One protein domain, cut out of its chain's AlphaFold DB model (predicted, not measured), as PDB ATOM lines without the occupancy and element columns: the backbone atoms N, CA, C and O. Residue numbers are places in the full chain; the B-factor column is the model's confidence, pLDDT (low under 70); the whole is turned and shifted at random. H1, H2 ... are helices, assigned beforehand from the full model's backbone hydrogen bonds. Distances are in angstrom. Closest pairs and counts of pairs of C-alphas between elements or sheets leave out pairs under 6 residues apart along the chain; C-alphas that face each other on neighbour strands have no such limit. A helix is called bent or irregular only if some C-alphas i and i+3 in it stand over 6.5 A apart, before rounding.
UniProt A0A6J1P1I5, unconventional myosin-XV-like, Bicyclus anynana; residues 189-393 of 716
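Overview. This is residues 189 to 393 of the 716 residues of the protein "unconventional myosin-XV-like" of Bicyclus anynana (UniProt A0A6J1P1I5). A body of helices with H7 in its middle bears an arm, the helical hairpin of H2 and H3, whose tip, residues 211 to 217, sticks out. In the body H4, H6, H7 and H8 form an up-and-down bundle, each running against the one before it; the hairpin of H9 and H10 packs on it through H10 on H8, H11 packs on H6 and H8, and H1 packs on H9 near the foot of the arm. The printed part has 205 residues with eleven named helices, H1 to H11 in order, and no named strand: all helix. It is compact, with a radius of gyration of the C-alphas of 17.3 A and spans of 58 by 40 by 36 A, the arm making the length.

Along the chain. H1, residues 189 to 196, begins at C-alpha 189 (-8.832, 75.684, 133.137). H2 is residues 201 to 208 and H3 215 to 228, 20.2 A long. H4, residues 246 to 263, spans 26.2 A and is irregular, but only just: C-alphas 247 and 250 are 6.9 A apart. H5 is residues 268 to 273, H6 279 to 292 (20.1 A), H7 295 to 308 (20.8 A), H8 318 to 329, H9 340 to 352 and H10 359 to 375 (24.2 A). H11, residues 384 to 391, ends at C-alpha 391 (-30.236, 80.955, 143.716).

Arrangement. H7 and H8 are the hubs, touching four helices each; they form a hairpin at a shallow tilt of 28 degrees, closest at the C-alphas of Thr 308 and Cys 319, 5.2 A. H4 touches H6 at 27 degrees, a shallow tilt, opposite ways, closest at C-alphas 258 and 282, 4.6 A. H10 touches H8 with residues 361 to 368 alone, closest at C-alphas 365 and 327, 4.4 A. H9 and H10 form a hairpin, closest at C-alphas 351 and 363, 4.5 A. H11 touches H6, about perpendicular at 81 degrees, closest at C-alphas 387 and 280, 6.2 A. H1 touches H9, closest at C-alphas 189 and 342, 6.4 A, and only just touches H3, with 3 pairs of C-alphas within 8 A, closest at C-alphas 190 and 227, 6.6 A. H2 and H3 form a hairpin, closest at C-alphas 203 and 222, 6.7 A. H5 touches no helix. Every O i to N i+4 pair is within hydrogen-bond range in H2, H3, H5, H6, H8, H9 and H11; H1 has 3 of 4, H4 12 of 14, H7 9 of 10 and H10 12 of 13.

Size, cuts and confidence. The C-alphas of Ser 211 and Glu 385 are the two farthest apart, at 58.2 A. The printed part has no cut. The link from H3 to H4, residues 229 to 245, is long. Mean pLDDT of the printed part is 90.9; residues 200 to 221 are under 70.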
ATOM      1  N   LEU A 189      -9.292  75.866 131.750       94.94
ATOM      2  CA  LEU A 189      -8.832  75.684 133.137       94.94
ATOM      3  C   LEU A 189      -7.677  74.675 133.247       94.94
ATOM      4  O   LEU A 189      -6.848  74.804 134.136       94.94
ATOM      5  N   LEU A 190      -7.615  73.665 132.368       93.19
ATOM      6  CA  LEU A 190      -6.533  72.674 132.368       93.19
ATOM      7  C   LEU A 190      -5.217  73.303 131.920       93.19
ATOM      8  O   LEU A 190      -4.191  73.030 132.531       93.19
ATOM      9  N   GLN A 191      -5.263  74.144 130.886       91.94
ATOM     10  CA  GLN A 191      -4.099  74.873 130.390       91.94
ATOM     11  C   GLN A 191      -3.536  75.791 131.483       91.94
ATOM     12  O   GLN A 191      -2.368  75.669 131.832       91.94
ATOM     13  N   PHE A 192      -4.390  76.590 132.128       94.19
ATOM     14  CA  PHE A 192      -4.001  77.417 133.274       94.19
ATOM     15  C   PHE A 192      -3.487  76.588 134.473       94.19
ATOM     16  O   PHE A 192      -2.493  76.936 135.110       94.19
ATOM     17  N   ALA A 193      -4.125  75.455 134.781       92.69
ATOM     18  CA  ALA A 193      -3.748  74.614 135.916       92.69
ATOM     19  C   ALA A 193      -2.377  73.934 135.770       92.69
ATOM     20  O   ALA A 193      -1.776  73.601 136.788       92.69
ATOM     21  N   VAL A 194      -1.869  73.715 134.549       88.19
ATOM     22  CA  VAL A 194      -0.521  73.145 134.340       88.19
ATOM     23  C   VAL A 194       0.561  74.029 134.958       88.19
ATOM     24  O   VAL A 194       1.447  73.503 135.633       88.19
ATOM     25  N   ASP A 195       0.441  75.348 134.799       89.56
ATOM     26  CA  ASP A 195       1.463  76.298 135.238       89.56
ATOM     27  C   ASP A 195       1.133  76.966 136.581       89.56
ATOM     28  O   ASP A 195       2.042  77.314 137.336       89.56
ATOM     29  N   HIS A 196      -0.146  77.146 136.930       93.31
ATOM     30  CA  HIS A 196      -0.541  77.977 138.078       93.31
ATOM     31  C   HIS A 196      -1.033  77.208 139.311       93.31
ATOM     32  O   HIS A 196      -0.891  77.722 140.428       93.31
ATOM     33  N   PHE A 197      -1.565  75.990 139.158       93.69
ATOM     34  CA  PHE A 197      -2.037  75.217 140.312       93.69
ATOM     35  C   PHE A 197      -0.861  74.649 141.120       93.69
ATOM     36  O   PHE A 197       0.253  74.471 140.620       93.69
ATOM     37  N   ARG A 198      -1.101  74.329 142.397       88.94
ATOM     38  CA  ARG A 198      -0.156  73.519 143.174       88.94
ATOM     39  C   ARG A 198      -0.023  72.129 142.548       88.94
ATOM     40  O   ARG A 198      -1.021  71.503 142.189       88.94
ATOM     41  N   GLN A 199       1.203  71.620 142.458       76.25
ATOM     42  CA  GLN A 199       1.416  70.227 142.075       76.25
ATOM     43  C   GLN A 199       0.950  69.329 143.230       76.25
ATOM     44  O   GLN A 199       1.181  69.646 144.399       76.25
ATOM     45  N   SER A 200       0.249  68.228 142.931       66.75
ATOM     46  CA  SER A 200      -0.004  67.222 143.970       66.75
ATOM     47  C   SER A 200       1.313  66.500 144.280       66.75
ATOM     48  O   SER A 200       2.003  66.130 143.326       66.75
ATOM     49  N   PRO A 201       1.633  66.202 145.554       64.25
ATOM     50  CA  PRO A 201       2.736  65.306 145.897       64.25
ATOM     51  C   PRO A 201       2.649  63.966 145.155       64.25
ATOM     52  O   PRO A 201       3.659  63.424 144.724       64.25
ATOM     53  N   GLU A 202       1.434  63.464 144.911       63.81
ATOM     54  CA  GLU A 202       1.194  62.247 144.122       63.81
ATOM     55  C   GLU A 202       1.663  62.407 142.665       63.81
ATOM     56  O   GLU A 202       2.176  61.464 142.068       63.81
ATOM     57  N   LEU A 203       1.520  63.606 142.091       65.19
ATOM     58  CA  LEU A 203       1.952  63.922 140.730       65.19
ATOM     59  C   LEU A 203       3.478  64.072 140.644       65.19
ATOM     60  O   LEU A 203       4.069  63.662 139.650       65.19
ATOM     61  N   GLU A 204       4.118  64.634 141.671       67.19
ATOM     62  CA  GLU A 204       5.582  64.706 141.761       67.19
ATOM     63  C   GLU A 204       6.194  63.308 141.928       67.19
ATOM     64  O   GLU A 204       7.115  62.958 141.192       67.19
ATOM     65  N   ILE A 205       5.605  62.463 142.783       67.25
ATOM     66  CA  ILE A 205       5.981  61.048 142.923       67.25
ATOM     67  C   ILE A 205       5.811  60.308 141.586       67.25
ATOM     68  O   ILE A 205       6.738  59.637 141.145       67.25
ATOM     69  N   LEU A 206       4.688  60.480 140.876       63.84
ATOM     70  CA  LEU A 206       4.456  59.855 139.561       63.84
ATOM     71  C   LEU A 206       5.391  60.365 138.445       63.84
ATOM     72  O   LEU A 206       5.610  59.652 137.464       63.84
ATOM     73  N   LYS A 207       5.930  61.586 138.565       65.00
ATOM     74  CA  LYS A 207       6.965  62.122 137.661       65.00
ATOM     75  C   LYS A 207       8.353  61.565 137.994       65.00
ATOM     76  O   LYS A 207       9.128  61.310 137.074       65.00
ATOM     77  N   ALA A 208       8.657  61.384 139.281       64.00
ATOM     78  CA  ALA A 208       9.942  60.890 139.772       64.00
ATOM     79  C   ALA A 208      10.089  59.357 139.686       64.00
ATOM     80  O   ALA A 208      11.201  58.859 139.514       64.00
ATOM     81  N   ASP A 209       8.990  58.603 139.778       62.84
ATOM     82  CA  ASP A 209       9.014  57.141 139.773       62.84
ATOM     83  C   ASP A 209       9.342  56.575 138.378       62.84
ATOM     84  O   ASP A 209       8.521  56.523 137.454       62.84
ATOM     85  N   SER A 210      10.585  56.115 138.229       58.91
ATOM     86  CA  SER A 210      11.070  55.437 137.029       58.91
ATOM     87  C   SER A 210      10.630  53.971 136.921       58.91
ATOM     88  O   SER A 210      10.706  53.418 135.821       58.91
ATOM     89  N   SER A 211      10.118  53.373 138.003       62.09
ATOM     90  CA  SER A 211       9.853  51.937 138.175       62.09
ATOM     91  C   SER A 211       8.493  51.479 137.620       62.09
ATOM     92  O   SER A 211       8.300  50.308 137.279       62.09
ATOM     93  N   LEU A 212       7.527  52.390 137.457       53.00
ATOM     94  CA  LEU A 212       6.182  52.042 136.986       53.00
ATOM     95  C   LEU A 212       6.034  52.061 135.453       53.00
ATOM     96  O   LEU A 212       5.872  53.122 134.844       53.00
ATOM     97  N   LYS A 213       5.979  50.842 134.883       56.47
ATOM     98  CA  LYS A 213       5.444  50.426 133.559       56.47
ATOM     99  C   LYS A 213       5.912  51.256 132.340       56.47
ATOM    100  O   LYS A 213       6.779  52.119 132.423       56.47
ATOM    101  N   SER A 214       5.421  50.904 131.147       67.25
ATOM    102  CA  SER A 214       5.869  51.510 129.885       67.25
ATOM    103  C   SER A 214       5.633  53.028 129.849       67.25
ATOM    104  O   SER A 214       4.657  53.533 130.407       67.25
ATOM    105  N   LYS A 215       6.501  53.758 129.130       65.25
ATOM    106  CA  LYS A 215       6.462  55.230 128.986       65.25
ATOM    107  C   LYS A 215       5.068  55.766 128.613       65.25
ATOM    108  O   LYS A 215       4.645  56.792 129.135       65.25
ATOM    109  N   ALA A 216       4.332  55.033 127.774       66.75
ATOM    110  CA  ALA A 216       2.951  55.348 127.406       66.75
ATOM    111  C   ALA A 216       1.991  55.340 128.613       66.75
ATOM    112  O   ALA A 216       1.225  56.283 128.794       66.75
ATOM    113  N   LYS A 217       2.072  54.316 129.473       64.00
ATOM    114  CA  LYS A 217       1.210  54.181 130.653       64.00
ATOM    115  C   LYS A 217       1.548  55.201 131.740       64.00
ATOM    116  O   LYS A 217       0.643  55.706 132.393       64.00
ATOM    117  N   ARG A 218       2.825  55.559 131.911       64.62
ATOM    118  CA  ARG A 218       3.206  56.647 132.827       64.62
ATOM    119  C   ARG A 218       2.600  57.977 132.384       64.62
ATOM    120  O   ARG A 218       1.912  58.613 133.173       64.62
ATOM    121  N   ASN A 219       2.752  58.317 131.101       65.25
ATOM    122  CA  ASN A 219       2.138  59.510 130.521       65.25
ATOM    123  C   ASN A 219       0.612  59.513 130.710       65.25
ATOM    124  O   ASN A 219       0.067  60.523 131.138       65.25
ATOM    125  N   GLU A 220      -0.078  58.399 130.439       68.12
ATOM    126  CA  GLU A 220      -1.530  58.256 130.646       68.12
ATOM    127  C   GLU A 220      -1.954  58.603 132.086       68.12
ATOM    128  O   GLU A 220      -2.907  59.357 132.289       68.12
ATOM    129  N   TRP A 221      -1.231  58.102 133.092       64.62
ATOM    130  CA  TRP A 221      -1.537  58.356 134.503       64.62
ATOM    131  C   TRP A 221      -1.233  59.800 134.913       64.62
ATOM    132  O   TRP A 221      -2.046  60.411 135.611       64.62
ATOM    133  N   THR A 222      -0.131  60.380 134.427       71.44
ATOM    134  CA  THR A 222       0.186  61.804 134.625       71.44
ATOM    135  C   THR A 222      -0.882  62.704 133.997       71.44
ATOM    136  O   THR A 222      -1.376  63.615 134.659       71.44
ATOM    137  N   TRP A 223      -1.307  62.422 132.759       72.69
ATOM    138  CA  TRP A 223      -2.390  63.151 132.091       72.69
ATOM    139  C   TRP A 223      -3.711  63.019 132.843       72.69
ATOM    140  O   TRP A 223      -4.379  64.023 133.076       72.69
ATOM    141  N   LYS A 224      -4.080  61.807 133.277       77.75
ATOM    142  CA  LYS A 224      -5.307  61.579 134.047       77.75
ATOM    143  C   LYS A 224      -5.330  62.432 135.317       77.75
ATOM    144  O   LYS A 224      -6.268  63.210 135.483       77.75
ATOM    145  N   ALA A 225      -4.277  62.362 136.133       76.88
ATOM    146  CA  ALA A 225      -4.142  63.159 137.351       76.88
ATOM    147  C   ALA A 225      -4.199  64.675 137.068       76.88
ATOM    148  O   ALA A 225      -4.927  65.397 137.751       76.88
ATOM    149  N   GLN A 226      -3.535  65.148 136.005       77.50
ATOM    150  CA  GLN A 226      -3.608  66.548 135.574       77.50
ATOM    151  C   GLN A 226      -5.031  66.958 135.140       77.50
ATOM    152  O   GLN A 226      -5.459  68.077 135.407       77.50
ATOM    153  N   THR A 227      -5.807  66.066 134.514       83.25
ATOM    154  CA  THR A 227      -7.213  66.367 134.184       83.25
ATOM    155  C   THR A 227      -8.156  66.301 135.385       83.25
ATOM    156  O   THR A 227      -9.189  66.962 135.368       83.25
ATOM    157  N   ASP A 228      -7.854  65.511 136.416       86.12
ATOM    158  CA  ASP A 228      -8.749  65.332 137.564       86.12
ATOM    159  C   ASP A 228      -8.699  66.530 138.535       86.12
ATOM    160  O   ASP A 228      -9.724  66.875 139.129       86.12
ATOM    161  N   VAL A 229      -7.579  67.266 138.617       88.31
ATOM    162  CA  VAL A 229      -7.501  68.490 139.448       88.31
ATOM    163  C   VAL A 229      -8.446  69.608 138.985       88.31
ATOM    164  O   VAL A 229      -8.905  70.383 139.826       88.31
ATOM    165  N   VAL A 230      -8.825  69.649 137.702       91.88
ATOM    166  CA  VAL A 230      -9.743  70.660 137.134       91.88
ATOM    167  C   VAL A 230     -11.208  70.222 137.033       91.88
ATOM    168  O   VAL A 230     -12.048  71.026 136.641       91.88
ATOM    169  N   LYS A 231     -11.542  68.974 137.383       94.25
ATOM    170  CA  LYS A 231     -12.928  68.470 137.403       94.25
ATOM    171  C   LYS A 231     -13.576  68.673 138.771       94.25
ATOM    172  O   LYS A 231     -12.878  68.765 139.785       94.25
ATOM    173  N   TRP A 232     -14.906  68.687 138.797       96.56
ATOM    174  CA  TRP A 232     -15.721  68.766 140.009       96.56
ATOM    175  C   TRP A 232     -15.276  67.768 141.080       96.56
ATOM    176  O   TRP A 232     -14.956  66.612 140.792       96.56
ATOM    177  N   GLN A 233     -15.297  68.224 142.331       93.81
ATOM    178  CA  GLN A 233     -14.868  67.461 143.491       93.81
ATOM    179  C   GLN A 233     -15.957  67.465 144.572       93.81
ATOM    180  O   GLN A 233     -16.455  68.515 144.977       93.81
ATOM    181  N   ALA A 234     -16.295  66.267 145.055       93.00
ATOM    182  CA  ALA A 234     -17.328  66.047 146.070       93.00
ATOM    183  C   ALA A 234     -16.869  66.344 147.510       93.00
ATOM    184  O   ALA A 234     -17.708  66.533 148.385       93.00
ATOM    185  N   THR A 235     -15.558  66.327 147.761       93.44
ATOM    186  CA  THR A 235     -14.906  66.421 149.080       93.44
ATOM    187  C   THR A 235     -14.215  67.775 149.279       93.44
ATOM    188  O   THR A 235     -13.886  68.421 148.282       93.44
ATOM    189  N   PRO A 236     -13.924  68.210 150.523       94.00
ATOM    190  CA  PRO A 236     -13.134  69.416 150.783       94.00
ATOM    191  C   PRO A 236     -11.797  69.451 150.038       94.00
ATOM    192  O   PRO A 236     -11.133  68.425 149.861       94.00
ATOM    193  N   LEU A 237     -11.355  70.652 149.664       94.25
ATOM    194  CA  LEU A 237      -9.954  70.882 149.331       94.25
ATOM    195  C   LEU A 237      -9.103  70.754 150.606       94.25
ATOM    196  O   LEU A 237      -9.498  71.203 151.676       94.25
ATOM    197  N   ARG A 238      -7.917  70.143 150.487       91.81
ATOM    198  CA  ARG A 238      -6.922  70.061 151.581       91.81
ATOM    199  C   ARG A 238      -5.976  71.269 151.639       91.81
ATOM    200  O   ARG A 238      -5.312  71.479 152.641       91.81
ATOM    201  N   ALA A 239      -5.891  72.017 150.541       94.19
ATOM    202  CA  ALA A 239      -5.181  73.286 150.370       94.19
ATOM    203  C   ALA A 239      -5.708  73.964 149.076       94.19
ATOM    204  O   ALA A 239      -6.355  73.260 148.281       94.19
ATOM    205  N   PRO A 240      -5.450  75.268 148.849       96.56
ATOM    206  CA  PRO A 240      -5.937  76.026 147.684       96.56
ATOM    207  C   PRO A 240      -5.597  75.372 146.341       96.56
ATOM    208  O   PRO A 240      -4.690  74.543 146.267       96.56
ATOM    209  N   LEU A 241      -6.299  75.719 145.267       96.19
ATOM    210  CA  LEU A 241      -5.930  75.279 143.920       96.19
ATOM    211  C   LEU A 241      -4.639  75.963 143.464       96.19
ATOM    212  O   LEU A 241      -3.730  75.292 142.977       96.19
ATOM    213  N   LEU A 242      -4.542  77.276 143.665       96.25
ATOM    214  CA  LEU A 242      -3.396  78.098 143.291       96.25
ATOM    215  C   LEU A 242      -2.249  78.001 144.303       96.25
ATOM    216  O   LEU A 242      -2.416  77.635 145.468       96.25
ATOM    217  N   ARG A 243      -1.052  78.381 143.852       94.19
ATOM    218  CA  ARG A 243       0.148  78.519 144.692       94.19
ATOM    219  C   ARG A 243       0.086  79.809 145.526       94.19
ATOM    220  O   ARG A 243       0.810  80.762 145.260       94.19
ATOM    221  N   LEU A 244      -0.814  79.838 146.511       93.50
ATOM    222  CA  LEU A 244      -1.010  80.972 147.423       93.50
ATOM    223  C   LEU A 244      -0.066  80.922 148.645       93.50
ATOM    224  O   LEU A 244       0.311  79.830 149.081       93.50
ATOM    225  N   PRO A 245       0.260  82.075 149.266       94.38
ATOM    226  CA  PRO A 245       0.886  82.128 150.587       94.38
ATOM    227  C   PRO A 245       0.082  81.351 151.640       94.38
ATOM    228  O   PRO A 245      -1.149  81.385 151.640       94.38
ATOM    229  N   ALA A 246       0.766  80.714 152.596       93.56
ATOM    230  CA  ALA A 246       0.128  79.865 153.611       93.56
ATOM    231  C   ALA A 246      -0.962  80.584 154.434       93.56
ATOM    232  O   ALA A 246      -1.972  79.975 154.780       93.56
ATOM    233  N   ALA A 247      -0.803  81.890 154.685       95.88
ATOM    234  CA  ALA A 247      -1.798  82.718 155.375       95.88
ATOM    235  C   ALA A 247      -3.139  82.841 154.622       95.88
ATOM    236  O   ALA A 247      -4.170  83.069 155.249       95.88
ATOM    237  N   LEU A 248      -3.145  82.656 153.295       96.62
ATOM    238  CA  LEU A 248      -4.352  82.693 152.463       96.62
ATOM    239  C   LEU A 248      -5.006  81.313 152.288       96.62
ATOM    240  O   LEU A 248      -6.085  81.216 151.706       96.62
ATOM    241  N   ALA A 249      -4.399  80.240 152.810       96.75
ATOM    242  CA  ALA A 249      -4.983  78.906 152.719       96.75
ATOM    243  C   ALA A 249      -6.307  78.762 153.501       96.75
ATOM    244  O   ALA A 249      -7.257  78.252 152.907       96.75
ATOM    245  N   PRO A 250      -6.448  79.234 154.760       97.62
ATOM    246  CA  PRO A 250      -7.723  79.163 155.476       97.62
ATOM    247  C   PRO A 250      -8.905  79.842 154.753       97.62
ATOM    248  O   PRO A 250      -9.899  79.148 154.529       97.62
ATOM    249  N   PRO A 251      -8.838  81.119 154.308       97.81
ATOM    250  CA  PRO A 251      -9.970  81.753 153.629       97.81
ATOM    251  C   PRO A 251     -10.264  81.132 152.254       97.81
ATOM    252  O   PRO A 251     -11.428  80.975 151.897       97.81
ATOM    253  N   ALA A 252      -9.252  80.675 151.506       98.25
ATOM    254  CA  ALA A 252      -9.466  79.942 150.253       98.25
ATOM    255  C   ALA A 252     -10.227  78.614 150.456       98.25
ATOM    256  O   ALA A 252     -11.086  78.255 149.645       98.25
ATOM    257  N   LEU A 253      -9.933  77.883 151.538       97.75
ATOM    258  CA  LEU A 253     -10.632  76.646 151.901       97.75
ATOM    259  C   LEU A 253     -12.045  76.904 152.444       97.75
ATOM    260  O   LEU A 253     -12.965  76.132 152.153       97.75
ATOM    261  N   GLU A 254     -12.243  78.003 153.174       97.31
ATOM    262  CA  GLU A 254     -13.574  78.463 153.573       97.31
ATOM    263  C   GLU A 254     -14.417  78.819 152.340       97.31
ATOM    264  O   GLU A 254     -15.527  78.306 152.201       97.31
ATOM    265  N   CYS A 255     -13.872  79.577 151.379       98.50
ATOM    266  CA  CYS A 255     -14.540  79.859 150.108       98.50
ATOM    267  C   CYS A 255     -14.958  78.577 149.375       98.50
ATOM    268  O   CYS A 255     -16.104  78.484 148.938       98.50
ATOM    269  N   PHE A 256     -14.098  77.554 149.302       98.31
ATOM    270  CA  PHE A 256     -14.471  76.285 148.668       98.31
ATOM    271  C   PHE A 256     -15.593  75.555 149.421       98.31
ATOM    272  O   PHE A 256     -16.462  74.924 148.811       98.31
ATOM    273  N   THR A 257     -15.607  75.669 150.749       97.31
ATOM    274  CA  THR A 257     -16.676  75.131 151.600       97.31
ATOM    275  C   THR A 257     -17.990  75.879 151.351       97.31
ATOM    276  O   THR A 257     -19.018  75.233 151.149       97.31
ATOM    277  N   CYS A 258     -17.959  77.211 151.225       98.25
ATOM    278  CA  CYS A 258     -19.097  78.028 150.792       98.25
ATOM    279  C   CYS A 258     -19.586  77.657 149.386       98.25
ATOM    280  O   CYS A 258     -20.791  77.535 149.185       98.25
ATOM    281  N   VAL A 259     -18.686  77.424 148.423       98.50
ATOM    282  CA  VAL A 259     -19.056  76.970 147.071       98.50
ATOM    283  C   VAL A 259     -19.755  75.609 147.138       98.50
ATOM    284  O   VAL A 259     -20.830  75.455 146.562       98.50
ATOM    285  N   ARG A 260     -19.212  74.627 147.872       97.19
ATOM    286  CA  ARG A 260     -19.844  73.302 148.034       97.19
ATOM    287  C   ARG A 260     -21.189  73.376 148.758       97.19
ATOM    288  O   ARG A 260     -22.141  72.737 148.311       97.19
ATOM    289  N   ALA A 261     -21.304  74.180 149.814       96.81
ATOM    290  CA  ALA A 261     -22.562  74.434 150.520       96.81
ATOM    291  C   ALA A 261     -23.615  75.077 149.600       96.81
ATOM    292  O   ALA A 261     -24.732  74.564 149.487       96.81
ATOM    293  N   TYR A 262     -23.229  76.110 148.847       97.62
ATOM    294  CA  TYR A 262     -24.074  76.750 147.837       97.62
ATOM    295  C   TYR A 262     -24.421  75.817 146.665       97.62
ATOM    296  O   TYR A 262     -25.471  75.973 146.057       97.62
ATOM    297  N   CYS A 263     -23.607  74.807 146.350       96.94
ATOM    298  CA  CYS A 263     -23.972  73.772 145.374       96.94
ATOM    299  C   CYS A 263     -24.896  72.695 145.969       96.94
ATOM    300  O   CYS A 263     -25.708  72.116 145.249       96.94
ATOM    301  N   GLY A 264     -24.867  72.495 147.291       95.00
ATOM    302  CA  GLY A 264     -25.583  71.425 147.998       95.00
ATOM    303  C   GLY A 264     -24.748  70.154 148.191       95.00
ATOM    304  O   GLY A 264     -25.279  69.149 148.662       95.00
ATOM    305  N   ASP A 265     -23.449  70.222 147.892       95.31
ATOM    306  CA  ASP A 265     -22.500  69.104 147.801       95.31
ATOM    307  C   ASP A 265     -21.819  68.746 149.145       95.31
ATOM    308  O   ASP A 265     -20.853  67.977 149.169       95.31
ATOM    309  N   LEU A 266     -22.287  69.300 150.274       93.75
ATOM    310  CA  LEU A 266     -21.826  68.893 151.609       93.75
ATOM    311  C   LEU A 266     -22.326  67.483 151.950       93.75
ATOM    312  O   LEU A 266     -23.524  67.199 151.874       93.75
ATOM    313  N   GLN A 267     -21.424  66.614 152.394       89.19
ATOM    314  CA  GLN A 267     -21.762  65.294 152.922       89.19
ATOM    315  C   GLN A 267     -22.600  65.429 154.209       89.19
ATOM    316  O   GLN A 267     -22.513  66.457 154.883       89.19
ATOM    317  N   PRO A 268     -23.401  64.417 154.598       87.44
ATOM    318  CA  PRO A 268     -24.299  64.521 155.754       87.44
ATOM    319  C   PRO A 268     -23.612  64.960 157.057       87.44
ATOM    320  O   PRO A 268     -24.144  65.810 157.767       87.44
ATOM    321  N   ALA A 269     -22.404  64.453 157.333       88.12
ATOM    322  CA  ALA A 269     -21.621  64.839 158.510       88.12
ATOM    323  C   ALA A 269     -21.157  66.309 158.463       88.12
ATOM    324  O   ALA A 269     -21.317  67.034 159.439       88.12
ATOM    325  N   GLU A 270     -20.657  66.784 157.316       88.19
ATOM    326  CA  GLU A 270     -20.275  68.194 157.128       88.19
ATOM    327  C   GLU A 270     -21.493  69.117 157.264       88.19
ATOM    328  O   GLU A 270     -21.425  70.173 157.885       88.19
ATOM    329  N   ARG A 271     -22.639  68.698 156.717       86.25
ATOM    330  CA  ARG A 271     -23.904  69.440 156.771       86.25
ATOM    331  C   ARG A 271     -24.424  69.591 158.205       86.25
ATOM    332  O   ARG A 271     -25.007  70.620 158.524       86.25
ATOM    333  N   ALA A 272     -24.165  68.610 159.072       87.31
ATOM    334  CA  ALA A 272     -24.459  68.693 160.501       87.31
ATOM    335  C   ALA A 272     -23.517  69.648 161.266       87.31
ATOM    336  O   ALA A 272     -23.924  70.185 162.294       87.31
ATOM    337  N   MET A 273     -22.299  69.896 160.768       87.44
ATOM    338  CA  MET A 273     -21.368  70.892 161.328       87.44
ATOM    339  C   MET A 273     -21.623  72.313 160.795       87.44
ATOM    340  O   MET A 273     -21.332  73.285 161.484       87.44
ATOM    341  N   HIS A 274     -22.200  72.437 159.596       87.12
ATOM    342  CA  HIS A 274     -22.420  73.697 158.873       87.12
ATOM    343  C   HIS A 274     -23.911  74.044 158.695       87.12
ATOM    344  O   HIS A 274     -24.340  74.494 157.631       87.12
ATOM    345  N   GLN A 275     -24.727  73.823 159.731       81.12
ATOM    346  CA  GLN A 275     -26.187  74.035 159.685       81.12
ATOM    347  C   GLN A 275     -26.587  75.503 159.438       81.12
ATOM    348  O   GLN A 275     -27.687  75.784 158.967       81.12
ATOM    349  N   ASP A 276     -25.691  76.441 159.737       86.38
ATOM    350  CA  ASP A 276     -25.858  77.884 159.583       86.38
ATOM    351  C   ASP A 276     -25.408  78.418 158.205       86.38
ATOM    352  O   ASP A 276     -25.631  79.593 157.888       86.38
ATOM    353  N   MET A 277     -24.791  77.578 157.361       89.25
ATOM    354  CA  MET A 277     -24.337  77.940 156.014       89.25
ATOM    355  C   MET A 277     -25.498  78.002 155.014       89.25
ATOM    356  O   MET A 277     -25.623  77.197 154.090       89.25
ATOM    357  N   THR A 278     -26.347  79.014 155.184       94.38
ATOM    358  CA  THR A 278     -27.355  79.402 154.190       94.38
ATOM    359  C   THR A 278     -26.701  79.864 152.884       94.38
ATOM    360  O   THR A 278     -25.544  80.288 152.861       94.38
ATOM    361  N   GLU A 279     -27.457  79.852 151.784       94.94
ATOM    362  CA  GLU A 279     -26.993  80.372 150.489       94.94
ATOM    363  C   GLU A 279     -26.501  81.824 150.582       94.94
ATOM    364  O   GLU A 279     -25.463  82.166 150.020       94.94
ATOM    365  N   VAL A 280     -27.218  82.653 151.348       96.75
ATOM    366  CA  VAL A 280     -26.875  84.055 151.622       96.75
ATOM    367  C   VAL A 280     -25.541  84.153 152.356       96.75
ATOM    368  O   VAL A 280     -24.667  84.897 151.917       96.75
ATOM    369  N   LYS A 281     -25.343  83.359 153.420       96.62
ATOM    370  CA  LYS A 281     -24.067  83.319 154.146       96.62
ATOM    371  C   LYS A 281     -22.924  82.889 153.224       96.62
ATOM    372  O   LYS A 281     -21.879  83.529 153.231       96.62
ATOM    373  N   CYS A 282     -23.134  81.881 152.378       98.19
ATOM    374  CA  CYS A 282     -22.128  81.429 151.414       98.19
ATOM    375  C   CYS A 282     -21.731  82.533 150.421       98.19
ATOM    376  O   CYS A 282     -20.540  82.761 150.216       98.19
ATOM    377  N   VAL A 283     -22.707  83.239 149.836       98.12
ATOM    378  CA  VAL A 283     -22.447  84.363 148.921       98.12
ATOM    379  C   VAL A 283     -21.702  85.487 149.638       98.12
ATOM    380  O   VAL A 283     -20.676  85.944 149.140       98.12
ATOM    381  N   TYR A 284     -22.169  85.917 150.813       97.75
ATOM    382  CA  TYR A 284     -21.540  87.014 151.550       97.75
ATOM    383  C   TYR A 284     -20.110  86.675 151.992       97.75
ATOM    384  O   TYR A 284     -19.231  87.516 151.828       97.75
ATOM    385  N   THR A 285     -19.843  85.457 152.477       97.81
ATOM    386  CA  THR A 285     -18.485  85.023 152.853       97.81
ATOM    387  C   THR A 285     -17.541  85.020 151.648       97.81
ATOM    388  O   THR A 285     -16.435  85.551 151.738       97.81
ATOM    389  N   VAL A 286     -17.980  84.501 150.493       98.44
ATOM    390  CA  VAL A 286     -17.180  84.517 149.254       98.44
ATOM    391  C   VAL A 286     -16.895  85.947 148.784       98.44
ATOM    392  O   VAL A 286     -15.745  86.266 148.477       98.44
ATOM    393  N   LEU A 287     -17.907  86.821 148.758       98.06
ATOM    394  CA  LEU A 287     -17.732  88.219 148.349       98.06
ATOM    395  C   LEU A 287     -16.827  88.997 149.320       98.06
ATOM    396  O   LEU A 287     -15.987  89.770 148.870       98.06
ATOM    397  N   MET A 288     -16.954  88.768 150.630       97.62
ATOM    398  CA  MET A 288     -16.136  89.406 151.669       97.62
ATOM    399  C   MET A 288     -14.653  89.035 151.535       97.62
ATOM    400  O   MET A 288     -13.798  89.924 151.534       97.62
ATOM    401  N   HIS A 289     -14.348  87.749 151.332       98.06
ATOM    402  CA  HIS A 289     -12.975  87.280 151.112       98.06
ATOM    403  C   HIS A 289     -12.377  87.834 149.811       98.06
ATOM    404  O   HIS A 289     -11.269  88.365 149.830       98.06
ATOM    405  N   CYS A 290     -13.125  87.813 148.701       97.81
ATOM    406  CA  CYS A 290     -12.674  88.355 147.408       97.81
ATOM    407  C   CYS A 290     -12.532  89.893 147.391       97.81
ATOM    408  O   CYS A 290     -11.763  90.444 146.591       97.81
ATOM    409  N   HIS A 291     -13.272  90.597 148.252       96.50
ATOM    410  CA  HIS A 291     -13.108  92.033 148.470       96.50
ATOM    411  C   HIS A 291     -11.824  92.322 149.255       96.50
ATOM    412  O   HIS A 291     -11.019  93.143 148.819       96.50
ATOM    413  N   SER A 292     -11.628  91.616 150.372       95.94
ATOM    414  CA  SER A 292     -10.536  91.850 151.327       95.94
ATOM    415  C   SER A 292      -9.169  91.379 150.823       95.94
ATOM    416  O   SER A 292      -8.156  91.976 151.176       95.94
ATOM    417  N   VAL A 293      -9.131  90.322 150.005       95.00
ATOM    418  CA  VAL A 293      -7.901  89.714 149.474       95.00
ATOM    419  C   VAL A 293      -8.048  89.504 147.959       95.00
ATOM    420  O   VAL A 293      -8.713  88.554 147.532       95.00
ATOM    421  N   PRO A 294      -7.459  90.373 147.114       94.81
ATOM    422  CA  PRO A 294      -7.583  90.282 145.659       94.81
ATOM    423  C   PRO A 294      -7.114  88.948 145.060       94.81
ATOM    424  O   PRO A 294      -7.715  88.474 144.099       94.81
ATOM    425  N   GLU A 295      -6.103  88.308 145.646       92.88
ATOM    426  CA  GLU A 295      -5.554  87.016 145.219       92.88
ATOM    427  C   GLU A 295      -6.577  85.873 145.318       92.88
ATOM    428  O   GLU A 295      -6.500  84.899 144.567       92.88
ATOM    429  N   LEU A 296      -7.576  85.994 146.203       98.00
ATOM    430  CA  LEU A 296      -8.644  85.000 146.323       98.00
ATOM    431  C   LEU A 296      -9.645  85.057 145.163       98.00
ATOM    432  O   LEU A 296     -10.369  84.087 144.958       98.00
ATOM    433  N   ARG A 297      -9.675  86.132 144.363       98.25
ATOM    434  CA  ARG A 297     -10.572  86.234 143.196       98.25
ATOM    435  C   ARG A 297     -10.262  85.138 142.184       98.25
ATOM    436  O   ARG A 297     -11.159  84.397 141.790       98.25
ATOM    437  N   ASP A 298      -8.990  84.990 141.821       98.50
ATOM    438  CA  ASP A 298      -8.531  83.973 140.873       98.50
ATOM    439  C   ASP A 298      -8.728  82.556 141.419       98.50
ATOM    440  O   ASP A 298      -9.182  81.672 140.691       98.50
ATOM    441  N   GLU A 299      -8.451  82.344 142.709       98.56
ATOM    442  CA  GLU A 299      -8.691  81.067 143.393       98.56
ATOM    443  C   GLU A 299     -10.177  80.688 143.340       98.56
ATOM    444  O   GLU A 299     -10.510  79.583 142.916       98.56
ATOM    445  N   VAL A 300     -11.089  81.601 143.694       98.75
ATOM    446  CA  VAL A 300     -12.535  81.335 143.680       98.75
ATOM    447  C   VAL A 300     -13.063  81.158 142.254       98.75
ATOM    448  O   VAL A 300     -13.883  80.265 142.027       98.75
ATOM    449  N   TYR A 301     -12.569  81.911 141.263       98.81
ATOM    450  CA  TYR A 301     -12.882  81.638 139.854       98.81
ATOM    451  C   TYR A 301     -12.445  80.224 139.451       98.81
ATOM    452  O   TYR A 301     -13.255  79.475 138.905       98.81
ATOM    453  N   CYS A 302     -11.222  79.808 139.794       98.62
ATOM    454  CA  CYS A 302     -10.729  78.455 139.527       98.62
ATOM    455  C   CYS A 302     -11.561  77.376 140.242       98.62
ATOM    456  O   CYS A 302     -11.883  76.351 139.640       98.62
ATOM    457  N   GLN A 303     -11.965  77.610 141.495       98.69
ATOM    458  CA  GLN A 303     -12.844  76.718 142.257       98.69
ATOM    459  C   GLN A 303     -14.229  76.582 141.610       98.69
ATOM    460  O   GLN A 303     -14.753  75.472 141.505       98.69
ATOM    461  N   LEU A 304     -14.819  77.680 141.138       98.81
ATOM    462  CA  LEU A 304     -16.117  77.663 140.467       98.81
ATOM    463  C   LEU A 304     -16.032  76.985 139.097       98.81
ATOM    464  O   LEU A 304     -16.846  76.108 138.820       98.81
ATOM    465  N   MET A 305     -15.009  77.299 138.291       98.44
ATOM    466  CA  MET A 305     -14.737  76.616 137.021       98.44
ATOM    467  C   MET A 305     -14.517  75.108 137.238       98.44
ATOM    468  O   MET A 305     -15.003  74.292 136.453       98.44
ATOM    469  N   LYS A 306     -13.842  74.708 138.325       97.88
ATOM    470  CA  LYS A 306     -13.693  73.303 138.736       97.88
ATOM    471  C   LYS A 306     -15.051  72.666 139.045       97.88
ATOM    472  O   LYS A 306     -15.373  71.629 138.471       97.88
ATOM    473  N   GLN A 307     -15.886  73.293 139.878       97.88
ATOM    474  CA  GLN A 307     -17.204  72.748 140.240       97.88
ATOM    475  C   GLN A 307     -18.229  72.750 139.088       97.88
ATOM    476  O   GLN A 307     -19.208  72.006 139.153       97.88
ATOM    477  N   THR A 308     -18.001  73.505 138.009       97.25
ATOM    478  CA  THR A 308     -18.798  73.443 136.769       97.25
ATOM    479  C   THR A 308     -18.229  72.488 135.708       97.25
ATOM    480  O   THR A 308     -18.928  72.133 134.756       97.25
ATOM    481  N   THR A 309     -16.987  72.018 135.860       95.62
ATOM    482  CA  THR A 309     -16.311  71.128 134.901       95.62
ATOM    483  C   THR A 309     -16.577  69.658 135.220       95.62
ATOM    484  O   THR A 309     -16.148  69.141 136.248       95.62
ATOM    485  N   SER A 310     -17.269  68.958 134.312       93.69
ATOM    486  CA  SER A 310     -17.622  67.534 134.464       93.69
ATOM    487  C   SER A 310     -18.283  67.208 135.814       93.69
ATOM    488  O   SER A 310     -17.955  66.197 136.434       93.69
ATOM    489  N   ASN A 311     -19.198  68.067 136.274       95.31
ATOM    490  CA  ASN A 311     -19.919  67.885 137.534       95.31
ATOM    491  C   ASN A 311     -20.718  66.568 137.541       95.31
ATOM    492  O   ASN A 311     -21.482  66.292 136.616       95.31
ATOM    493  N   ARG A 312     -20.488  65.750 138.576       94.44
ATOM    494  CA  ARG A 312     -21.108  64.432 138.806       94.44
ATOM    495  C   ARG A 312     -21.796  64.362 140.176       94.44
ATOM    496  O   ARG A 312     -21.861  63.290 140.774       94.44
ATOM    497  N   SER A 313     -22.251  65.498 140.705       95.44
ATOM    498  CA  SER A 313     -22.964  65.525 141.980       95.44
ATOM    499  C   SER A 313     -24.262  64.724 141.913       95.44
ATOM    500  O   SER A 313     -24.964  64.730 140.903       95.44
ATOM    501  N   ALA A 314     -24.608  64.080 143.028       92.94
ATOM    502  CA  ALA A 314     -25.937  63.515 143.236       92.94
ATOM    503  C   ALA A 314     -27.008  64.611 143.432       92.94
ATOM    504  O   ALA A 314     -28.198  64.349 143.284       92.94
ATOM    505  N   THR A 315     -26.605  65.846 143.755       92.06
ATOM    506  CA  THR A 315     -27.510  67.002 143.797       92.06
ATOM    507  C   THR A 315     -27.737  67.528 142.383       92.06
ATOM    508  O   THR A 315     -26.852  68.154 141.801       92.06
ATOM    509  N   GLN A 316     -28.943  67.295 141.857       88.06
ATOM    510  CA  GLN A 316     -29.351  67.586 140.476       88.06
ATOM    511  C   GLN A 316     -28.963  68.995 139.985       88.06
ATOM    512  O   GLN A 316     -28.447  69.139 138.879       88.06
ATOM    513  N   ASP A 317     -29.142  70.020 140.823       92.25
ATOM    514  CA  ASP A 317     -28.858  71.417 140.471       92.25
ATOM    515  C   ASP A 317     -27.438  71.900 140.838       92.25
ATOM    516  O   ASP A 317     -27.135  73.073 140.625       92.25
ATOM    517  N   SER A 318     -26.542  71.049 141.358       96.62
ATOM    518  CA  SER A 318     -25.200  71.450 141.839       96.62
ATOM    519  C   SER A 318     -24.420  72.280 140.811       96.62
ATOM    520  O   SER A 318     -24.015  73.411 141.091       96.62
ATOM    521  N   CYS A 319     -24.298  71.779 139.577       96.69
ATOM    522  CA  CYS A 319     -23.614  72.488 138.491       96.69
ATOM    523  C   CYS A 319     -24.286  73.834 138.179       96.69
ATOM    524  O   CYS A 319     -23.625  74.860 138.023       96.69
ATOM    525  N   GLN A 320     -25.618  73.850 138.132       96.31
ATOM    526  CA  GLN A 320     -26.405  75.041 137.835       96.31
ATOM    527  C   GLN A 320     -26.316  76.094 138.959       96.31
ATOM    528  O   GLN A 320     -26.336  77.294 138.674       96.31
ATOM    529  N   ARG A 321     -26.162  75.670 140.219       97.31
ATOM    530  CA  ARG A 321     -25.897  76.542 141.373       97.31
ATOM    531  C   ARG A 321     -24.463  77.079 141.346       97.31
ATOM    532  O   ARG A 321     -24.290  78.280 141.521       97.31
ATOM    533  N   ALA A 322     -23.457  76.279 140.987       98.31
ATOM    534  CA  ALA A 322     -22.093  76.781 140.767       98.31
ATOM    535  C   ALA A 322     -22.051  77.905 139.705       98.31
ATOM    536  O   ALA A 322     -21.460  78.958 139.942       98.31
ATOM    537  N   TRP A 323     -22.767  77.743 138.583       98.00
ATOM    538  CA  TRP A 323     -22.928  78.803 137.576       98.00
ATOM    539  C   TRP A 323     -23.671  80.043 138.107       98.00
ATOM    540  O   TRP A 323     -23.297  81.165 137.773       98.00
ATOM    541  N   ARG A 324     -24.695  79.881 138.958       97.56
ATOM    542  CA  ARG A 324     -25.400  81.010 139.602       97.56
ATOM    543  C   ARG A 324     -24.466  81.797 140.528       97.56
ATOM    544  O   ARG A 324     -24.407  83.020 140.412       97.56
ATOM    545  N   LEU A 325     -23.664  81.119 141.353       98.38
ATOM    546  CA  LEU A 325     -22.659  81.759 142.211       98.38
ATOM    547  C   LEU A 325     -21.567  82.473 141.396       98.38
ATOM    548  O   LEU A 325     -21.217  83.609 141.709       98.38
ATOM    549  N   MET A 326     -21.098  81.863 140.302       98.44
ATOM    550  CA  MET A 326     -20.172  82.508 139.362       98.44
ATOM    551  C   MET A 326     -20.780  83.761 138.717       98.44
ATOM    552  O   MET A 326     -20.081  84.759 138.560       98.44
ATOM    553  N   SER A 327     -22.083  83.758 138.413       97.44
ATOM    554  CA  SER A 327     -22.766  84.934 137.855       97.44
ATOM    555  C   SER A 327     -22.821  86.109 138.836       97.44
ATOM    556  O   SER A 327     -22.700  87.255 138.403       97.44
ATOM    557  N   ILE A 328     -22.936  85.827 140.143       97.19
ATOM    558  CA  ILE A 328     -22.828  86.836 141.202       97.19
ATOM    559  C   ILE A 328     -21.384  87.333 141.268       97.19
ATOM    560  O   ILE A 328     -21.159  88.525 141.114       97.19
ATOM    561  N   LEU A 329     -20.389  86.451 141.420       98.12
ATOM    562  CA  LEU A 329     -18.974  86.847 141.518       98.12
ATOM    563  C   LEU A 329     -18.537  87.756 140.350       98.12
ATOM    564  O   LEU A 329     -17.923  88.804 140.566       98.12
ATOM    565  N   ALA A 330     -18.961  87.406 139.131       98.00
ATOM    566  CA  ALA A 330     -18.698  88.147 137.901       98.00
ATOM    567  C   ALA A 330     -19.319  89.555 137.840       98.00
ATOM    568  O   ALA A 330     -18.915  90.332 136.977       98.00
ATOM    569  N   SER A 331     -20.267  89.917 138.717       96.69
ATOM    570  CA  SER A 331     -20.779  91.295 138.842       96.69
ATOM    571  C   SER A 331     -20.067  92.143 139.908       96.69
ATOM    572  O   SER A 331     -20.343  93.335 139.998       96.69
ATOM    573  N   TYR A 332     -19.172  91.560 140.717       97.38
ATOM    574  CA  TYR A 332     -18.415  92.276 141.761       97.38
ATOM    575  C   TYR A 332     -16.921  92.387 141.451       97.38
ATOM    576  O   TYR A 332     -16.310  93.399 141.787       97.38
ATOM    577  N   PHE A 333     -16.319  91.374 140.822       97.69
ATOM    578  CA  PHE A 333     -14.865  91.305 140.670       97.69
ATOM    579  C   PHE A 333     -14.421  90.905 139.265       97.69
ATOM    580  O   PHE A 333     -15.001  90.021 138.632       97.69
ATOM    581  N   THR A 334     -13.320  91.503 138.819       97.12
ATOM    582  CA  THR A 334     -12.474  90.967 137.749       97.12
ATOM    583  C   THR A 334     -11.554  89.864 138.298       97.12
ATOM    584  O   THR A 334     -11.468  89.661 139.512       97.12
ATOM    585  N   CYS A 335     -10.858  89.152 137.412       97.19
ATOM    586  CA  CYS A 335      -9.699  88.320 137.751       97.19
ATOM    587  C   CYS A 335      -8.391  89.029 137.348       97.19
ATOM    588  O   CYS A 335      -8.434  90.125 136.779       97.19
ATOM    589  N   SER A 336      -7.239  88.419 137.639       97.50
ATOM    590  CA  SER A 336      -5.942  88.893 137.139       97.50
ATOM    591  C   SER A 336      -5.827  88.778 135.617       97.50
ATOM    592  O   SER A 336      -6.479  87.945 134.984       97.50
ATOM    593  N   ASP A 337      -4.918  89.553 135.027       96.75
ATOM    594  CA  ASP A 337      -4.605  89.481 133.593       96.75
ATOM    595  C   ASP A 337      -4.048  88.110 133.177       96.75
ATOM    596  O   ASP A 337      -4.224  87.690 132.035       96.75
ATOM    597  N   THR A 338      -3.460  87.372 134.122       96.69
ATOM    598  CA  THR A 338      -2.970  86.003 133.928       96.69
ATOM    599  C   THR A 338      -4.119  85.002 133.764       96.69
ATOM    600  O   THR A 338      -4.045  84.119 132.912       96.69
ATOM    601  N   LEU A 339      -5.196  85.128 134.552       97.69
ATOM    602  CA  LEU A 339      -6.373  84.253 134.451       97.69
ATOM    603  C   LEU A 339      -7.372  84.726 133.375       97.69
ATOM    604  O   LEU A 339      -8.098  83.901 132.813       97.69
ATOM    605  N   ARG A 340      -7.407  86.032 133.071       98.06
ATOM    606  CA  ARG A 340      -8.346  86.687 132.138       98.06
ATOM    607  C   ARG A 340      -8.589  85.911 130.833       98.06
ATOM    608  O   ARG A 340      -9.761  85.607 130.590       98.06
ATOM    609  N   PRO A 341      -7.580  85.548 130.011       97.00
ATOM    610  CA  PRO A 341      -7.833  84.867 128.737       97.00
ATOM    611  C   PRO A 341      -8.525  83.510 128.931       97.00
ATOM    612  O   PRO A 341      -9.544  83.244 128.295       97.00
ATOM    613  N   PHE A 342      -8.052  82.692 129.876       97.81
ATOM    614  CA  PHE A 342      -8.607  81.361 130.149       97.81
ATOM    615  C   PHE A 342     -10.030  81.419 130.719       97.81
ATOM    616  O   PHE A 342     -10.868  80.582 130.378       97.81
ATOM    617  N   LEU A 343     -10.325  82.405 131.574       98.25
ATOM    618  CA  LEU A 343     -11.671  82.616 132.106       98.25
ATOM    619  C   LEU A 343     -12.630  83.089 131.007       98.25
ATOM    620  O   LEU A 343     -13.718  82.529 130.872       98.25
ATOM    621  N   VAL A 344     -12.236  84.072 130.189       97.88
ATOM    622  CA  VAL A 344     -13.066  84.567 129.077       97.88
ATOM    623  C   VAL A 344     -13.339  83.459 128.061       97.88
ATOM    624  O   VAL A 344     -14.483  83.322 127.619       97.88
ATOM    625  N   GLU A 345     -12.344  82.633 127.731       97.12
ATOM    626  CA  GLU A 345     -12.517  81.479 126.845       97.12
ATOM    627  C   GLU A 345     -13.453  80.426 127.455       97.12
ATOM    628  O   GLU A 345     -14.409  80.009 126.801       97.12
ATOM    629  N   TYR A 346     -13.259  80.052 128.725       97.56
ATOM    630  CA  TYR A 346     -14.122  79.094 129.427       97.56
ATOM    631  C   TYR A 346     -15.590  79.540 129.459       97.56
ATOM    632  O   TYR A 346     -16.494  78.767 129.127       97.56
ATOM    633  N   LEU A 347     -15.825  80.805 129.824       97.75
ATOM    634  CA  LEU A 347     -17.150  81.416 129.844       97.75
ATOM    635  C   LEU A 347     -17.764  81.465 128.435       97.75
ATOM    636  O   LEU A 347     -18.940  81.143 128.272       97.75
ATOM    637  N   SER A 348     -16.974  81.810 127.415       96.88
ATOM    638  CA  SER A 348     -17.427  81.885 126.018       96.88
ATOM    639  C   SER A 348     -17.771  80.511 125.442       96.88
ATOM    640  O   SER A 348     -18.827  80.357 124.829       96.88
ATOM    641  N   ALA A 349     -16.946  79.492 125.691       95.19
ATOM    642  CA  ALA A 349     -17.200  78.118 125.265       95.19
ATOM    643  C   ALA A 349     -18.465  77.546 125.928       95.19
ATOM    644  O   ALA A 349     -19.324  76.980 125.250       95.19
ATOM    645  N   ALA A 350     -18.634  77.753 127.239       95.12
ATOM    646  CA  ALA A 350     -19.832  77.325 127.960       95.12
ATOM    647  C   ALA A 350     -21.102  78.086 127.524       95.12
ATOM    648  O   ALA A 350     -22.179  77.494 127.485       95.12
ATOM    649  N   ALA A 351     -20.983  79.368 127.161       95.69
ATOM    650  CA  ALA A 351     -22.078  80.183 126.630       95.69
ATOM    651  C   ALA A 351     -22.436  79.864 125.162       95.69
ATOM    652  O   ALA A 351     -23.557  80.143 124.736       95.69
ATOM    653  N   ALA A 352     -21.520  79.287 124.382       94.69
ATOM    654  CA  ALA A 352     -21.764  78.881 122.995       94.69
ATOM    655  C   ALA A 352     -22.355  77.461 122.872       94.69
ATOM    656  O   ALA A 352     -23.102  77.179 121.930       94.69
ATOM    657  N   ASP A 353     -22.048  76.566 123.815       91.06
ATOM    658  CA  ASP A 353     -22.465  75.162 123.784       91.06
ATOM    659  C   ASP A 353     -23.952  74.975 124.142       91.06
ATOM    660  O   ASP A 353     -24.323  74.694 125.284       91.06
ATOM    661  N   ARG A 354     -24.817  75.076 123.124       87.25
ATOM    662  CA  ARG A 354     -26.277  74.864 123.217       87.25
ATOM    663  C   ARG A 354     -26.696  73.492 123.775       87.25
ATOM    664  O   ARG A 354     -27.874  73.312 124.064       87.25
ATOM    665  N   ARG A 355     -25.786  72.518 123.915       88.44
ATOM    666  CA  ARG A 355     -26.092  71.199 124.502       88.44
ATOM    667  C   ARG A 355     -26.020  71.206 126.033       88.44
ATOM    668  O   ARG A 355     -26.470  70.249 126.660       88.44
ATOM    669  N   ARG A 356     -25.461  72.254 126.651       85.94
ATOM    670  CA  ARG A 356     -25.341  72.369 128.113       85.94
ATOM    671  C   ARG A 356     -26.603  72.975 128.731       85.94
ATOM    672  O   ARG A 356     -26.949  74.100 128.374       85.94
ATOM    673  N   PRO A 357     -27.218  72.336 129.746       85.75
ATOM    674  CA  PRO A 357     -28.361  72.911 130.468       85.75
ATOM    675  C   PRO A 357     -28.091  74.301 131.070       85.75
ATOM    676  O   PRO A 357     -28.994  75.121 131.183       85.75
ATOM    677  N   CYS A 358     -26.834  74.582 131.424       90.81
ATOM    678  CA  CYS A 358     -26.392  75.830 132.042       90.81
ATOM    679  C   CYS A 358     -25.946  76.929 131.056       90.81
ATOM    680  O   CYS A 358     -25.535  78.000 131.509       90.81
ATOM    681  N   GLN A 359     -26.040  76.708 129.737       93.88
ATOM    682  CA  GLN A 359     -25.553  77.627 128.694       93.88
ATOM    683  C   GLN A 359     -26.043  79.074 128.888       93.88
ATOM    684  O   GLN A 359     -25.246  80.011 128.844       93.88
ATOM    685  N   GLY A 360     -27.329  79.266 129.201       94.06
ATOM    686  CA  GLY A 360     -27.893  80.596 129.445       94.06
ATOM    687  C   GLY A 360     -27.317  81.293 130.685       94.06
ATOM    688  O   GLY A 360     -27.151  82.508 130.690       94.06
ATOM    689  N   THR A 361     -26.950  80.547 131.735       95.25
ATOM    690  CA  THR A 361     -26.289  81.128 132.922       95.25
ATOM    691  C   THR A 361     -24.811  81.410 132.661       95.25
ATOM    692  O   THR A 361     -24.314  82.438 133.113       95.25
ATOM    693  N   ALA A 362     -24.122  80.576 131.876       96.50
ATOM    694  CA  ALA A 362     -22.761  80.862 131.420       96.50
ATOM    695  C   ALA A 362     -22.700  82.149 130.574       96.50
ATOM    696  O   ALA A 362     -21.816  82.981 130.781       96.50
ATOM    697  N   ALA A 363     -23.691  82.378 129.705       96.06
ATOM    698  CA  ALA A 363     -23.830  83.628 128.958       96.06
ATOM    699  C   ALA A 363     -24.023  84.852 129.877       96.06
ATOM    700  O   ALA A 363     -23.408  85.893 129.645       96.06
ATOM    701  N   VAL A 364     -24.804  84.725 130.960       95.88
ATOM    702  CA  VAL A 364     -24.927  85.777 131.990       95.88
ATOM    703  C   VAL A 364     -23.600  86.002 132.725       95.88
ATOM    704  O   VAL A 364     -23.226  87.150 132.933       95.88
ATOM    705  N   CYS A 365     -22.847  84.949 133.063       97.62
ATOM    706  CA  CYS A 365     -21.519  85.091 133.678       97.62
ATOM    707  C   CYS A 365     -20.558  85.876 132.770       97.62
ATOM    708  O   CYS A 365     -19.907  86.810 133.231       97.62
ATOM    709  N   LEU A 366     -20.517  85.546 131.473       97.62
ATOM    710  CA  LEU A 366     -19.702  86.250 130.479       97.62
ATOM    711  C   LEU A 366     -20.112  87.722 130.327       97.62
ATOM    712  O   LEU A 366     -19.251  88.601 130.272       97.62
ATOM    713  N   ALA A 367     -21.418  87.994 130.265       96.31
ATOM    714  CA  ALA A 367     -21.949  89.349 130.159       96.31
ATOM    715  C   ALA A 367     -21.620  90.184 131.406       96.31
ATOM    716  O   ALA A 367     -21.123  91.302 131.269       96.31
ATOM    717  N   ASN A 368     -21.822  89.625 132.605       97.25
ATOM    718  CA  ASN A 368     -21.483  90.271 133.872       97.25
ATOM    719  C   ASN A 368     -19.977  90.561 133.947       97.25
ATOM    720  O   ASN A 368     -19.599  91.701 134.190       97.25
ATOM    721  N   PHE A 369     -19.119  89.585 133.632       97.88
ATOM    722  CA  PHE A 369     -17.663  89.753 133.676       97.88
ATOM    723  C   PHE A 369     -17.174  90.858 132.720       97.88
ATOM    724  O   PHE A 369     -16.430  91.752 133.121       97.88
ATOM    725  N   ARG A 370     -17.667  90.875 131.471       96.00
ATOM    726  CA  ARG A 370     -17.385  91.947 130.491       96.00
ATOM    727  C   ARG A 370     -17.961  93.309 130.889       96.00
ATOM    728  O   ARG A 370     -17.458  94.341 130.448       96.00
ATOM    729  N   LYS A 371     -19.037  93.344 131.680       95.19
ATOM    730  CA  LYS A 371     -19.571  94.586 132.251       95.19
ATOM    731  C   LYS A 371     -18.638  95.105 133.343       95.19
ATOM    732  O   LYS A 371     -18.207  96.248 133.258       95.19
ATOM    733  N   THR A 372     -18.251  94.235 134.270       96.31
ATOM    734  CA  THR A 372     -17.353  94.525 135.396       96.31
ATOM    735  C   THR A 372     -15.961  94.983 134.947       96.31
ATOM    736  O   THR A 372     -15.390  95.884 135.554       96.31
ATOM    737  N   LEU A 373     -15.436  94.442 133.839       95.12
ATOM    738  CA  LEU A 373     -14.196  94.926 133.212       95.12
ATOM    739  C   LEU A 373     -14.284  96.385 132.720       95.12
ATOM    740  O   LEU A 373     -13.281  97.087 132.755       95.12
ATOM    741  N   ARG A 374     -15.459  96.843 132.261       94.38
ATOM    742  CA  ARG A 374     -15.647  98.184 131.665       94.38
ATOM    743  C   ARG A 374     -16.161  99.234 132.650       94.38
ATOM    744  O   ARG A 374     -15.801 100.398 132.532       94.38
ATOM    745  N   CYS A 375     -17.018  98.841 133.590       93.81
ATOM    746  CA  CYS A 375     -17.698  99.746 134.526       93.81
ATOM    747  C   CYS A 375     -17.132  99.678 135.959       93.81
ATOM    748  O   CYS A 375     -17.604 100.393 136.841       93.81
ATOM    749  N   GLY A 376     -16.148  98.808 136.220       94.75
ATOM    750  CA  GLY A 376     -15.832  98.370 137.582       94.75
ATOM    751  C   GLY A 376     -16.924  97.449 138.141       94.75
ATOM    752  O   GLY A 376     -17.899  97.157 137.462       94.75
ATOM    753  N   GLY A 377     -16.759  96.955 139.370       94.25
ATOM    754  CA  GLY A 377     -17.723  96.047 140.007       94.25
ATOM    755  C   GLY A 377     -18.778  96.735 140.876       94.25
ATOM    756  O   GLY A 377     -18.612  97.889 141.283       94.25
ATOM    757  N   ARG A 378     -19.843  95.987 141.198       95.50
ATOM    758  CA  ARG A 378     -20.845  96.322 142.227       95.50
ATOM    759  C   ARG A 378     -20.176  96.756 143.537       95.50
ATOM    760  O   ARG A 378     -19.246  96.103 144.013       95.50
ATOM    761  N   LYS A 379     -20.681  97.836 144.138       91.81
ATOM    762  CA  LYS A 379     -20.139  98.455 145.363       91.81
ATOM    763  C   LYS A 379     -20.909  98.061 146.623       91.81
ATOM    764  O   LYS A 379     -20.300  97.951 147.684       91.81
ATOM    765  N   ASN A 380     -22.217  97.815 146.516       90.94
ATOM    766  CA  ASN A 380     -23.063  97.365 147.619       90.94
ATOM    767  C   ASN A 380     -23.340  95.861 147.492       90.94
ATOM    768  O   ASN A 380     -23.731  95.369 146.431       90.94
ATOM    769  N   VAL A 381     -23.165  95.135 148.603       90.62
ATOM    770  CA  VAL A 381     -23.485  93.700 148.715       90.62
ATOM    771  C   VAL A 381     -24.927  93.408 148.269       90.62
ATOM    772  O   VAL A 381     -25.800  94.266 148.437       90.62
ATOM    773  N   PRO A 382     -25.205  92.220 147.699       93.69
ATOM    774  CA  PRO A 382     -26.524  91.932 147.154       93.69
ATOM    775  C   PRO A 382     -27.538  91.788 148.287       93.69
ATOM    776  O   PRO A 382     -27.181  91.366 149.386       93.69
ATOM    777  N   SER A 383     -28.806  92.119 148.038       92.19
ATOM    778  CA  SER A 383     -29.846  91.932 149.056       92.19
ATOM    779  C   SER A 383     -30.151  90.443 149.288       92.19
ATOM    780  O   SER A 383     -29.861  89.587 148.446       92.19
ATOM    781  N   VAL A 384     -30.789  90.115 150.417       93.38
ATOM    782  CA  VAL A 384     -31.230  88.740 150.721       93.38
ATOM    783  C   VAL A 384     -32.174  88.227 149.629       93.38
ATOM    784  O   VAL A 384     -32.062  87.086 149.179       93.38
ATOM    785  N   GLU A 385     -33.075  89.084 149.154       91.50
ATOM    786  CA  GLU A 385     -34.015  88.804 148.072       91.50
ATOM    787  C   GLU A 385     -33.301  88.631 146.724       91.50
ATOM    788  O   GLU A 385     -33.700  87.766 145.945       91.50
ATOM    789  N   GLU A 386     -32.248  89.417 146.455       93.00
ATOM    790  CA  GLU A 386     -31.410  89.295 145.253       93.00
ATOM    791  C   GLU A 386     -30.701  87.935 145.225       93.00
ATOM    792  O   GLU A 386     -30.856  87.189 144.256       93.00
ATOM    793  N   VAL A 387     -30.006  87.560 146.307       95.00
ATOM    794  CA  VAL A 387     -29.343  86.250 146.411       95.00
ATOM    795  C   VAL A 387     -30.359  85.119 146.272       95.00
ATOM    796  O   VAL A 387     -30.177  84.234 145.439       95.00
ATOM    797  N   THR A 388     -31.469  85.179 147.012       94.50
ATOM    798  CA  THR A 388     -32.530  84.157 146.964       94.50
ATOM    799  C   THR A 388     -33.146  84.043 145.563       94.50
ATOM    800  O   THR A 388     -33.508  82.952 145.118       94.50
ATOM    801  N   ALA A 389     -33.260  85.154 144.828       93.44
ATOM    802  CA  ALA A 389     -33.732  85.161 143.448       93.44
ATOM    803  C   ALA A 389     -32.750  84.483 142.489       93.44
ATOM    804  O   ALA A 389     -33.171  83.603 141.733       93.44
ATOM    805  N   VAL A 390     -31.465  84.840 142.550       94.00
ATOM    806  CA  VAL A 390     -30.430  84.242 141.696       94.00
ATOM    807  C   VAL A 390     -30.261  82.753 142.006       94.00
ATOM    808  O   VAL A 390     -30.257  81.947 141.075       94.00
ATOM    809  N   SER A 391     -30.241  82.360 143.284       93.31
ATOM    810  CA  SER A 391     -30.236  80.955 143.716       93.31
ATOM    811  C   SER A 391     -31.402  80.154 143.149       93.31
ATOM    812  O   SER A 391     -31.191  79.055 142.637       93.31
ATOM    813  N   ALA A 392     -32.613  80.720 143.160       92.56
ATOM    814  CA  ALA A 392     -33.813  80.119 142.576       92.56
ATOM    815  C   ALA A 392     -33.848  80.166 141.030       92.56
ATOM    816  O   ALA A 392     -34.816  79.715 140.421       92.56
ATOM    817  N   GLY A 393     -32.818  80.711 140.373       90.56
ATOM    818  CA  GLY A 393     -32.712  80.781 138.914       90.56
ATOM    819  C   GLY A 393     -33.422  81.964 138.257       90.56
ATOM    820  O   GLY A 393     -33.541  81.984 137.031       90.56
TER     821      GLY A 393